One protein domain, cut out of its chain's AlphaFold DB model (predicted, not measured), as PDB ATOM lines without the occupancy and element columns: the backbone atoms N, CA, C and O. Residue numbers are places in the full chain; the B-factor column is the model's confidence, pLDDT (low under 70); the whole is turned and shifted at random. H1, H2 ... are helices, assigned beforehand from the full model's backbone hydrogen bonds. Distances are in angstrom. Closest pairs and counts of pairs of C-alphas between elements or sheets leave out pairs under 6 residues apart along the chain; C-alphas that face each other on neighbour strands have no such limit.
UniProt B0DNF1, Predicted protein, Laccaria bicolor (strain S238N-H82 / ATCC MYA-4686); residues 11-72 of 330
ATOM      1  N   VAL A  11     184.022 192.123 138.016       49.66
ATOM      2  CA  VAL A  11     184.011 190.777 138.618       49.66
ATOM      3  C   VAL A  11     182.573 190.285 138.825       49.66
ATOM      4  O   VAL A  11     182.349 189.089 138.974       49.66
ATOM      5  N   GLU A  12     181.593 191.192 138.802       48.25
ATOM      6  CA  GLU A  12     180.235 190.934 139.290       48.25
ATOM      7  C   GLU A  12     179.349 190.118 138.328       48.25
ATOM      8  O   GLU A  12     178.373 189.525 138.781       48.25
ATOM      9  N   GLU A  13     179.699 189.983 137.041       57.00
ATOM     10  CA  GLU A  13     178.844 189.282 136.059       57.00
ATOM     11  C   GLU A  13     179.299 187.858 135.669       57.00
ATOM     12  O   GLU A  13     178.579 187.155 134.954       57.00
ATOM     13  N   HIS A  14     180.474 187.390 136.111       64.69
ATOM     14  CA  HIS A  14     181.048 186.118 135.641       64.69
ATOM     15  C   HIS A  14     181.404 185.157 136.779       64.69
ATOM     16  O   HIS A  14     182.144 185.503 137.696       64.69
ATOM     17  N   LYS A  15     180.969 183.891 136.666       79.00
ATOM     18  CA  LYS A  15     181.277 182.838 137.658       79.00
ATOM     19  C   LYS A  15     182.767 182.484 137.717       79.00
ATOM     20  O   LYS A  15     183.283 182.196 138.793       79.00
ATOM     21  N   PHE A  16     183.439 182.523 136.564       86.12
ATOM     22  CA  PHE A  16     184.854 182.176 136.404       86.12
ATOM     23  C   PHE A  16     185.595 183.289 135.651       86.12
ATOM     24  O   PHE A  16     185.765 183.203 134.434       86.12
ATOM     25  N   PRO A  17     186.000 184.371 136.329       83.62
ATOM     26  CA  PRO A  17     186.432 185.591 135.648       83.62
ATOM     27  C   PRO A  17     187.875 185.544 135.114       83.62
ATOM     28  O   PRO A  17     188.275 186.432 134.363       83.62
ATOM     29  N   CYS A  18     188.674 184.525 135.454       85.69
ATOM     30  CA  CYS A  18     189.994 184.355 134.849       85.69
ATOM     31  C   CYS A  18     189.877 183.824 133.405       85.69
ATOM     32  O   CYS A  18     189.182 182.828 133.181       85.69
ATOM     33  N   PRO A  19     190.608 184.400 132.431       81.12
ATOM     34  CA  PRO A  19     190.608 183.914 131.049       81.12
ATOM     35  C   PRO A  19     191.449 182.644 130.833       81.12
ATOM     36  O   PRO A  19     191.359 182.034 129.772       81.12
ATOM     37  N   VAL A  20     192.259 182.221 131.813       84.88
ATOM     38  CA  VAL A  20     193.190 181.080 131.681       84.88
ATOM     39  C   VAL A  20     192.711 179.835 132.436       84.88
ATOM     40  O   VAL A  20     192.879 178.719 131.944       84.88
ATOM     41  N   CYS A  21     192.084 179.993 133.602       88.94
ATOM     42  CA  CYS A  21     191.581 178.881 134.411       88.94
ATOM     43  C   CYS A  21     190.155 179.122 134.925       88.94
ATOM     44  O   CYS A  21     189.622 180.229 134.848       88.94
ATOM     45  N   LEU A  22     189.535 178.066 135.448       89.06
ATOM     46  CA  LEU A  22     188.188 178.065 136.017       89.06
ATOM     47  C   LEU A  22     188.201 178.383 137.522       89.06
ATOM     48  O   LEU A  22     187.591 177.673 138.319       89.06
ATOM     49  N   VAL A  23     188.916 179.437 137.923       90.81
ATOM     50  CA  VAL A  23     188.889 179.938 139.309       90.81
ATOM     51  C   VAL A  23     187.552 180.635 139.602       90.81
ATOM     52  O   VAL A  23     187.132 181.487 138.811       90.81
ATOM     53  N   PRO A  24     186.863 180.291 140.703       90.31
ATOM     54  CA  PRO A  24     185.681 181.018 141.159       90.31
ATOM     55  C   PRO A  24     185.982 182.484 141.499       90.31
ATOM     56  O   PRO A  24     187.070 182.813 141.975       90.31
ATOM     57  N   GLY A  25     185.011 183.379 141.294       85.81
ATOM     58  CA  GLY A  25     185.182 184.818 141.545       85.81
ATOM     59  C   GLY A  25     185.551 185.195 142.989       85.81
ATOM     60  O   GLY A  25     186.225 186.199 143.205       85.81
ATOM     61  N   ASP A  26     185.177 184.383 143.977       87.69
ATOM     62  CA  ASP A  26     185.518 184.544 145.397       87.69
ATOM     63  C   ASP A  26     186.911 184.000 145.765       87.69
ATOM     64  O   ASP A  26     187.400 184.242 146.866       87.69
ATOM     65  N   GLN A  27     187.580 183.299 144.843       90.25
ATOM     66  CA  GLN A  27     188.890 182.675 145.059       90.25
ATOM     67  C   GLN A  27     190.007 183.300 144.217       90.25
ATOM     68  O   GLN A  27     191.094 182.737 144.126       90.25
ATOM     69  N   LEU A  28     189.797 184.481 143.626       89.75
ATOM     70  CA  LEU A  28     190.813 185.114 142.771       89.75
ATOM     71  C   LEU A  28     192.105 185.465 143.518       89.75
ATOM     72  O   LEU A  28     193.175 185.459 142.912       89.75
ATOM     73  N   VAL A  29     192.020 185.714 144.826       90.75
ATOM     74  CA  VAL A  29     193.188 185.968 145.690       90.75
ATOM     75  C   VAL A  29     194.033 184.705 145.902       90.75
ATOM     76  O   VAL A  29     195.209 184.803 146.241       90.75
ATOM     77  N   ASN A  30     193.463 183.516 145.700       91.31
ATOM     78  CA  ASN A  30     194.150 182.250 145.909       91.31
ATOM     79  C   ASN A  30     195.075 181.951 144.719       91.31
ATOM     80  O   ASN A  30     194.625 181.573 143.634       91.31
ATOM     81  N   LEU A  31     196.376 182.140 144.931       91.88
ATOM     82  CA  LEU A  31     197.425 181.890 143.943       91.88
ATOM     83  C   LEU A  31     198.140 180.546 144.196       91.88
ATOM     84  O   LEU A  31     198.864 180.025 143.345       91.88
ATOM     85  N   SER A  32     197.926 179.937 145.353       91.19
ATOM     86  CA  SER A  32     198.536 178.673 145.747       91.19
ATOM     87  C   SER A  32     197.797 177.479 145.153       91.19
ATOM     88  O   SER A  32     198.428 176.507 144.740       91.19
ATOM     89  N   THR A  33     196.474 177.573 145.028       92.06
ATOM     90  CA  THR A  33     195.620 176.495 144.519       92.06
ATOM     91  C   THR A  33     195.624 176.445 142.995       92.06
ATOM     92  O   THR A  33     195.634 177.471 142.313       92.06
ATOM     93  N   ASP A  34     195.619 175.231 142.452       91.94
ATOM     94  CA  ASP A  34     195.481 175.003 141.020       91.94
ATOM     95  C   ASP A  34     194.012 174.779 140.662       91.94
ATOM     96  O   ASP A  34     193.334 173.916 141.223       91.94
ATOM     97  N   PHE A  35     193.532 175.557 139.697       91.69
ATOM     98  CA  PHE A  35     192.198 175.425 139.126       91.69
ATOM     99  C   PHE A  35     192.288 174.813 137.725       91.69
ATOM    100  O   PHE A  35     193.295 175.020 137.035       91.69
ATOM    101  N   PRO A  36     191.251 174.091 137.262       91.50
ATOM    102  CA  PRO A  36     191.235 173.524 135.919       91.50
ATOM    103  C   PRO A  36     191.509 174.593 134.854       91.50
ATOM    104  O   PRO A  36     190.898 175.663 134.860       91.50
ATOM    105  N   LEU A  37     192.450 174.313 133.952       88.19
ATOM    106  CA  LEU A  37     192.777 175.216 132.850       88.19
ATOM    107  C   LEU A  37     191.682 175.173 131.790       88.19
ATOM    108  O   LEU A  37     191.108 174.123 131.517       88.19
ATOM    109  N   ARG A  38     191.449 176.312 131.143       85.06
ATOM    110  CA  ARG A  38     190.592 176.387 129.962       85.06
ATOM    111  C   ARG A  38     191.338 175.801 128.772       85.06
ATOM    112  O   ARG A  38     192.500 176.142 128.542       85.06
ATOM    113  N   THR A  39     190.673 174.955 127.995       82.00
ATOM    114  CA  THR A  39     191.229 174.434 126.742       82.00
ATOM    115  C   THR A  39     190.479 175.001 125.545       82.00
ATOM    116  O   THR A  39     189.260 175.162 125.588       82.00
ATOM    117  N   SER A  40     191.187 175.278 124.446       78.12
ATOM    118  CA  SER A  40     190.553 175.776 123.219       78.12
ATOM    119  C   SER A  40     189.453 174.835 122.730       78.12
ATOM    120  O   SER A  40     188.393 175.300 122.340       78.12
ATOM    121  N   SER A  41     189.654 173.518 122.833       79.94
ATOM    122  CA  SER A  41     188.667 172.519 122.411       79.94
ATOM    123  C   SER A  41     187.385 172.529 123.249       79.94
ATOM    124  O   SER A  41     186.304 172.286 122.716       79.94
ATOM    125  N   GLU A  42     187.470 172.776 124.558       80.00
ATOM    126  CA  GLU A  42     186.279 172.913 125.411       80.00
ATOM    127  C   GLU A  42     185.565 174.234 125.149       80.00
ATOM    128  O   GLU A  42     184.345 174.257 125.004       80.00
ATOM    129  N   MET A  43     186.329 175.319 125.036       79.56
ATOM    130  CA  MET A  43     185.805 176.663 124.801       79.56
ATOM    131  C   MET A  43     185.124 176.758 123.432       79.56
ATOM    132  O   MET A  43     184.019 177.286 123.328       79.56
ATOM    133  N   GLU A  44     185.722 176.157 122.402       80.44
ATOM    134  CA  GLU A  44     185.118 176.025 121.081       80.44
ATOM    135  C   GLU A  44     183.845 175.183 121.142       80.44
ATOM    136  O   GLU A  44     182.824 175.589 120.603       80.44
ATOM    137  N   ARG A  45     183.847 174.046 121.847       83.25
ATOM    138  CA  ARG A  45     182.642 173.216 121.992       83.25
ATOM    139  C   ARG A  45     181.488 173.984 122.638       83.25
ATOM    140  O   ARG A  45     180.357 173.879 122.167       83.25
ATOM    141  N   ILE A  46     181.773 174.758 123.684       82.12
ATOM    142  CA  ILE A  46     180.782 175.608 124.356       82.12
ATOM    143  C   ILE A  46     180.274 176.678 123.384       82.12
ATOM    144  O   ILE A  46     179.066 176.819 123.226       82.12
ATOM    145  N   TYR A  47     181.165 177.361 122.667       80.44
ATOM    146  CA  TYR A  47     180.781 178.367 121.677       80.44
ATOM    147  C   TYR A  47     179.939 177.788 120.527       80.44
ATOM    148  O   TYR A  47     178.937 178.367 120.122       80.44
ATOM    149  N   GLN A  48     180.293 176.611 120.008       82.50
ATOM    150  CA  GLN A  48     179.519 175.951 118.953       82.50
ATOM    151  C   GLN A  48     178.123 175.550 119.454       82.50
ATOM    152  O   GLN A  48     177.164 175.633 118.694       82.50
ATOM    153  N   SER A  49     177.986 175.186 120.736       82.88
ATOM    154  CA  SER A  49     176.688 174.845 121.335       82.88
ATOM    155  C   SER A  49     175.725 176.031 121.464       82.88
ATOM    156  O   SER A  49     174.525 175.815 121.625       82.88
ATOM    157  N   THR A  50     176.220 177.272 121.368       79.94
ATOM    158  CA  THR A  50     175.395 178.484 121.472       79.94
ATOM    159  C   THR A  50     175.032 179.106 120.123       79.94
ATOM    160  O   THR A  50     174.256 180.058 120.088       79.94
ATOM    161  N   LYS A  51     175.534 178.574 118.998       80.56
ATOM    162  CA  LYS A  51     175.310 179.162 117.662       80.56
ATOM    163  C   LYS A  51     173.852 179.188 117.215       80.56
ATOM    164  O   LYS A  51     173.461 180.113 116.511       80.56
ATOM    165  N   ASP A  52     173.070 178.200 117.638       85.56
ATOM    166  CA  ASP A  52     171.656 178.073 117.269       85.56
ATOM    167  C   ASP A  52     170.710 178.707 118.308       85.56
ATOM    168  O   ASP A  52     169.487 178.631 118.175       85.56
ATOM    169  N   LEU A  53     171.260 179.324 119.361       84.12
ATOM    170  CA  LEU A  53     170.497 179.955 120.434       84.12
ATOM    171  C   LEU A  53     170.274 181.445 120.166       84.12
ATOM    172  O   LEU A  53     170.977 182.091 119.388       84.12
ATOM    173  N   ASN A  54     169.274 182.016 120.840       86.00
ATOM    174  CA  ASN A  54     169.070 183.459 120.796       86.00
ATOM    175  C   ASN A  54     170.144 184.200 121.614       86.00
ATOM    176  O   ASN A  54     170.765 183.634 122.510       86.00
ATOM    177  N   ILE A  55     170.313 185.495 121.340       78.12
ATOM    178  CA  ILE A  55     171.371 186.333 121.932       78.12
ATOM    179  C   ILE A  55     171.374 186.282 123.471       78.12
ATOM    180  O   ILE A  55     172.444 186.225 124.064       78.12
ATOM    181  N   GLY A  56     170.203 186.264 124.118       79.44
ATOM    182  CA  GLY A  56     170.106 186.227 125.582       79.44
ATOM    183  C   GLY A  56     170.551 184.892 126.181       79.44
ATOM    184  O   GLY A  56     171.312 184.873 127.142       79.44
ATOM    185  N   GLN A  57     170.135 183.775 125.580       80.94
ATOM    186  CA  GLN A  57     170.551 182.427 125.992       80.94
ATOM    187  C   GLN A  57     172.040 182.186 125.724       80.94
ATOM    188  O   GLN A  57     172.733 181.571 126.535       80.94
ATOM    189  N   THR A  58     172.541 182.698 124.599       77.50
ATOM    190  CA  THR A  58     173.964 182.672 124.261       77.50
ATOM    191  C   THR A  58     174.785 183.441 125.288       77.50
ATOM    192  O   THR A  58     175.759 182.894 125.801       77.50
ATOM    193  N   ASP A  59     174.382 184.665 125.638       77.44
ATOM    194  CA  ASP A  59     175.076 185.474 126.646       77.44
ATOM    195  C   ASP A  59     175.056 184.796 128.023       77.44
ATOM    196  O   ASP A  59     176.091 184.704 128.675       77.44
ATOM    197  N   GLU A  60     173.924 184.221 128.439       82.44
ATOM    198  CA  GLU A  60     173.806 183.505 129.715       82.44
ATOM    199  C   GLU A  60     174.773 182.311 129.810       82.44
ATOM    200  O   GLU A  60     175.483 182.152 130.810       82.44
ATOM    201  N   ILE A  61     174.862 181.497 128.751       79.75
ATOM    202  CA  ILE A  61     175.778 180.350 128.700       79.75
ATOM    203  C   ILE A  61     177.234 180.824 128.661       79.75
ATOM    204  O   ILE A  61     178.056 180.338 129.437       79.75
ATOM    205  N   LEU A  62     177.575 181.786 127.802       78.38
ATOM    206  CA  LEU A  62     178.951 182.277 127.693       78.38
ATOM    207  C   LEU A  62     179.411 182.955 128.994       78.38
ATOM    208  O   LEU A  62     180.515 182.675 129.470       78.38
ATOM    209  N   LYS A  63     178.549 183.745 129.647       77.12
ATOM    210  CA  LYS A  63     178.814 184.352 130.962       77.12
ATOM    211  C   LYS A  63     179.013 183.313 132.056       77.12
ATOM    212  O   LYS A  63     179.904 183.491 132.892       77.12
ATOM    213  N   ALA A  64     178.255 182.214 132.040       79.06
ATOM    214  CA  ALA A  64     178.422 181.125 133.001       79.06
ATOM    215  C   ALA A  64     179.825 180.504 132.938       79.06
ATOM    216  O   ALA A  64     180.353 180.086 133.968       79.06
ATOM    217  N   PHE A  65     180.446 180.504 131.757       73.94
ATOM    218  CA  PHE A  65     181.821 180.059 131.558       73.94
ATOM    219  C   PHE A  65     182.830 181.209 131.519       73.94
ATOM    220  O   PHE A  65     184.000 180.941 131.283       73.94
ATOM    221  N   GLY A  66     182.451 182.469 131.755       70.44
ATOM    222  CA  GLY A  66     183.364 183.619 131.660       70.44
ATOM    223  C   GLY A  66     184.020 183.772 130.278       70.44
ATOM    224  O   GLY A  66     185.139 184.270 130.174       70.44
ATOM    225  N   LEU A  67     183.356 183.279 129.229       66.88
ATOM    226  CA  LEU A  67     183.799 183.369 127.844       66.88
ATOM    227  C   LEU A  67     183.505 184.771 127.306       66.88
ATOM    228  O   LEU A  67     182.356 185.208 127.290       66.88
ATOM    229  N   ARG A  68     184.545 185.457 126.834       58.91
ATOM    230  CA  ARG A  68     184.431 186.622 125.948       58.91
ATOM    231  C   ARG A  68     184.989 186.231 124.582       58.91
ATOM    232  O   ARG A  68     185.832 185.339 124.509       58.91
ATOM    233  N   ASP A  69     184.526 186.887 123.525       47.78
ATOM    234  CA  ASP A  69     185.022 186.690 122.155       47.78
ATOM    235  C   ASP A  69     186.425 187.304 121.995       47.78
ATOM    236  O   ASP A  69     186.603 188.375 121.420       47.78
ATOM    237  N   VAL A  70     187.419 186.685 122.637       44.56
ATOM    238  CA  VAL A  70     188.824 187.102 122.618       44.56
ATOM    239  C   VAL A  70     189.735 185.879 122.580       44.56
ATOM    240  O   VAL A  70     189.596 184.946 123.373       44.56
ATOM    241  N   GLU A  71     190.692 185.888 121.655       40.28
ATOM    242  CA  GLU A  71     191.726 184.860 121.558       40.28
ATOM    243  C   GLU A  71     192.785 185.040 122.660       40.28
ATOM    244  O   GLU A  71     193.064 186.150 123.111       40.28
ATOM    245  N   ALA A  72     193.329 183.912 123.123       51.41
ATOM    246  CA  ALA A  72     194.151 183.757 124.323       51.41
ATOM    247  C   ALA A  72     195.116 184.927 124.615       51.41
ATOM    248  O   ALA A  72     196.107 185.144 123.917       51.41
TER     249      ALA A  72
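Overview. This is residues 11 to 72 of the 330 residues of the protein "Predicted protein" of Laccaria bicolor (strain S238N-H82 / ATCC MYA-4686) (UniProt B0DNF1). This domain has little regular structure: a long winding stretch, residues 11 to 39, makes one end of an elongated shape, and two short helices, H1 then H2, fold back on each other at the other end. The printed part has 62 residues, of which the named elements hold only 20; the class is all helix, with no named strand. It is only just compact, close to loose, with a radius of gyration of the C-alphas of 12.2 A, and spans 39 by 25 by 15 A.

Along the chain. The printed part begins at C-alpha 11, at (184.011, 190.777, 138.618). H1, residues 40 to 49, starts at C-alpha 40, at (190.553, 175.776, 123.219), and is 14.0 A long from first to last C-alpha. H2, residues 55 to 64, is 14.1 A long and ends at C-alpha 64, at (178.422, 181.125, 133.001).

Arrangement. H1 and H2 are close but not clearly touching, the closest C-alphas being those of Tyr 47 and Leu 62, 7.4 A apart. They run opposite ways at a shallow tilt of 31 degrees. In both helices every O i to N i+4 pair is within hydrogen-bond range.

Size, cuts and confidence. The C-alphas farthest apart, of Ser 32 and Asp 52, are 39.2 A apart. The printed part has no cut, and the link from H1 to H2 is tight. The pLDDT is under 70 in residues 11 to 14 and 67 to 72.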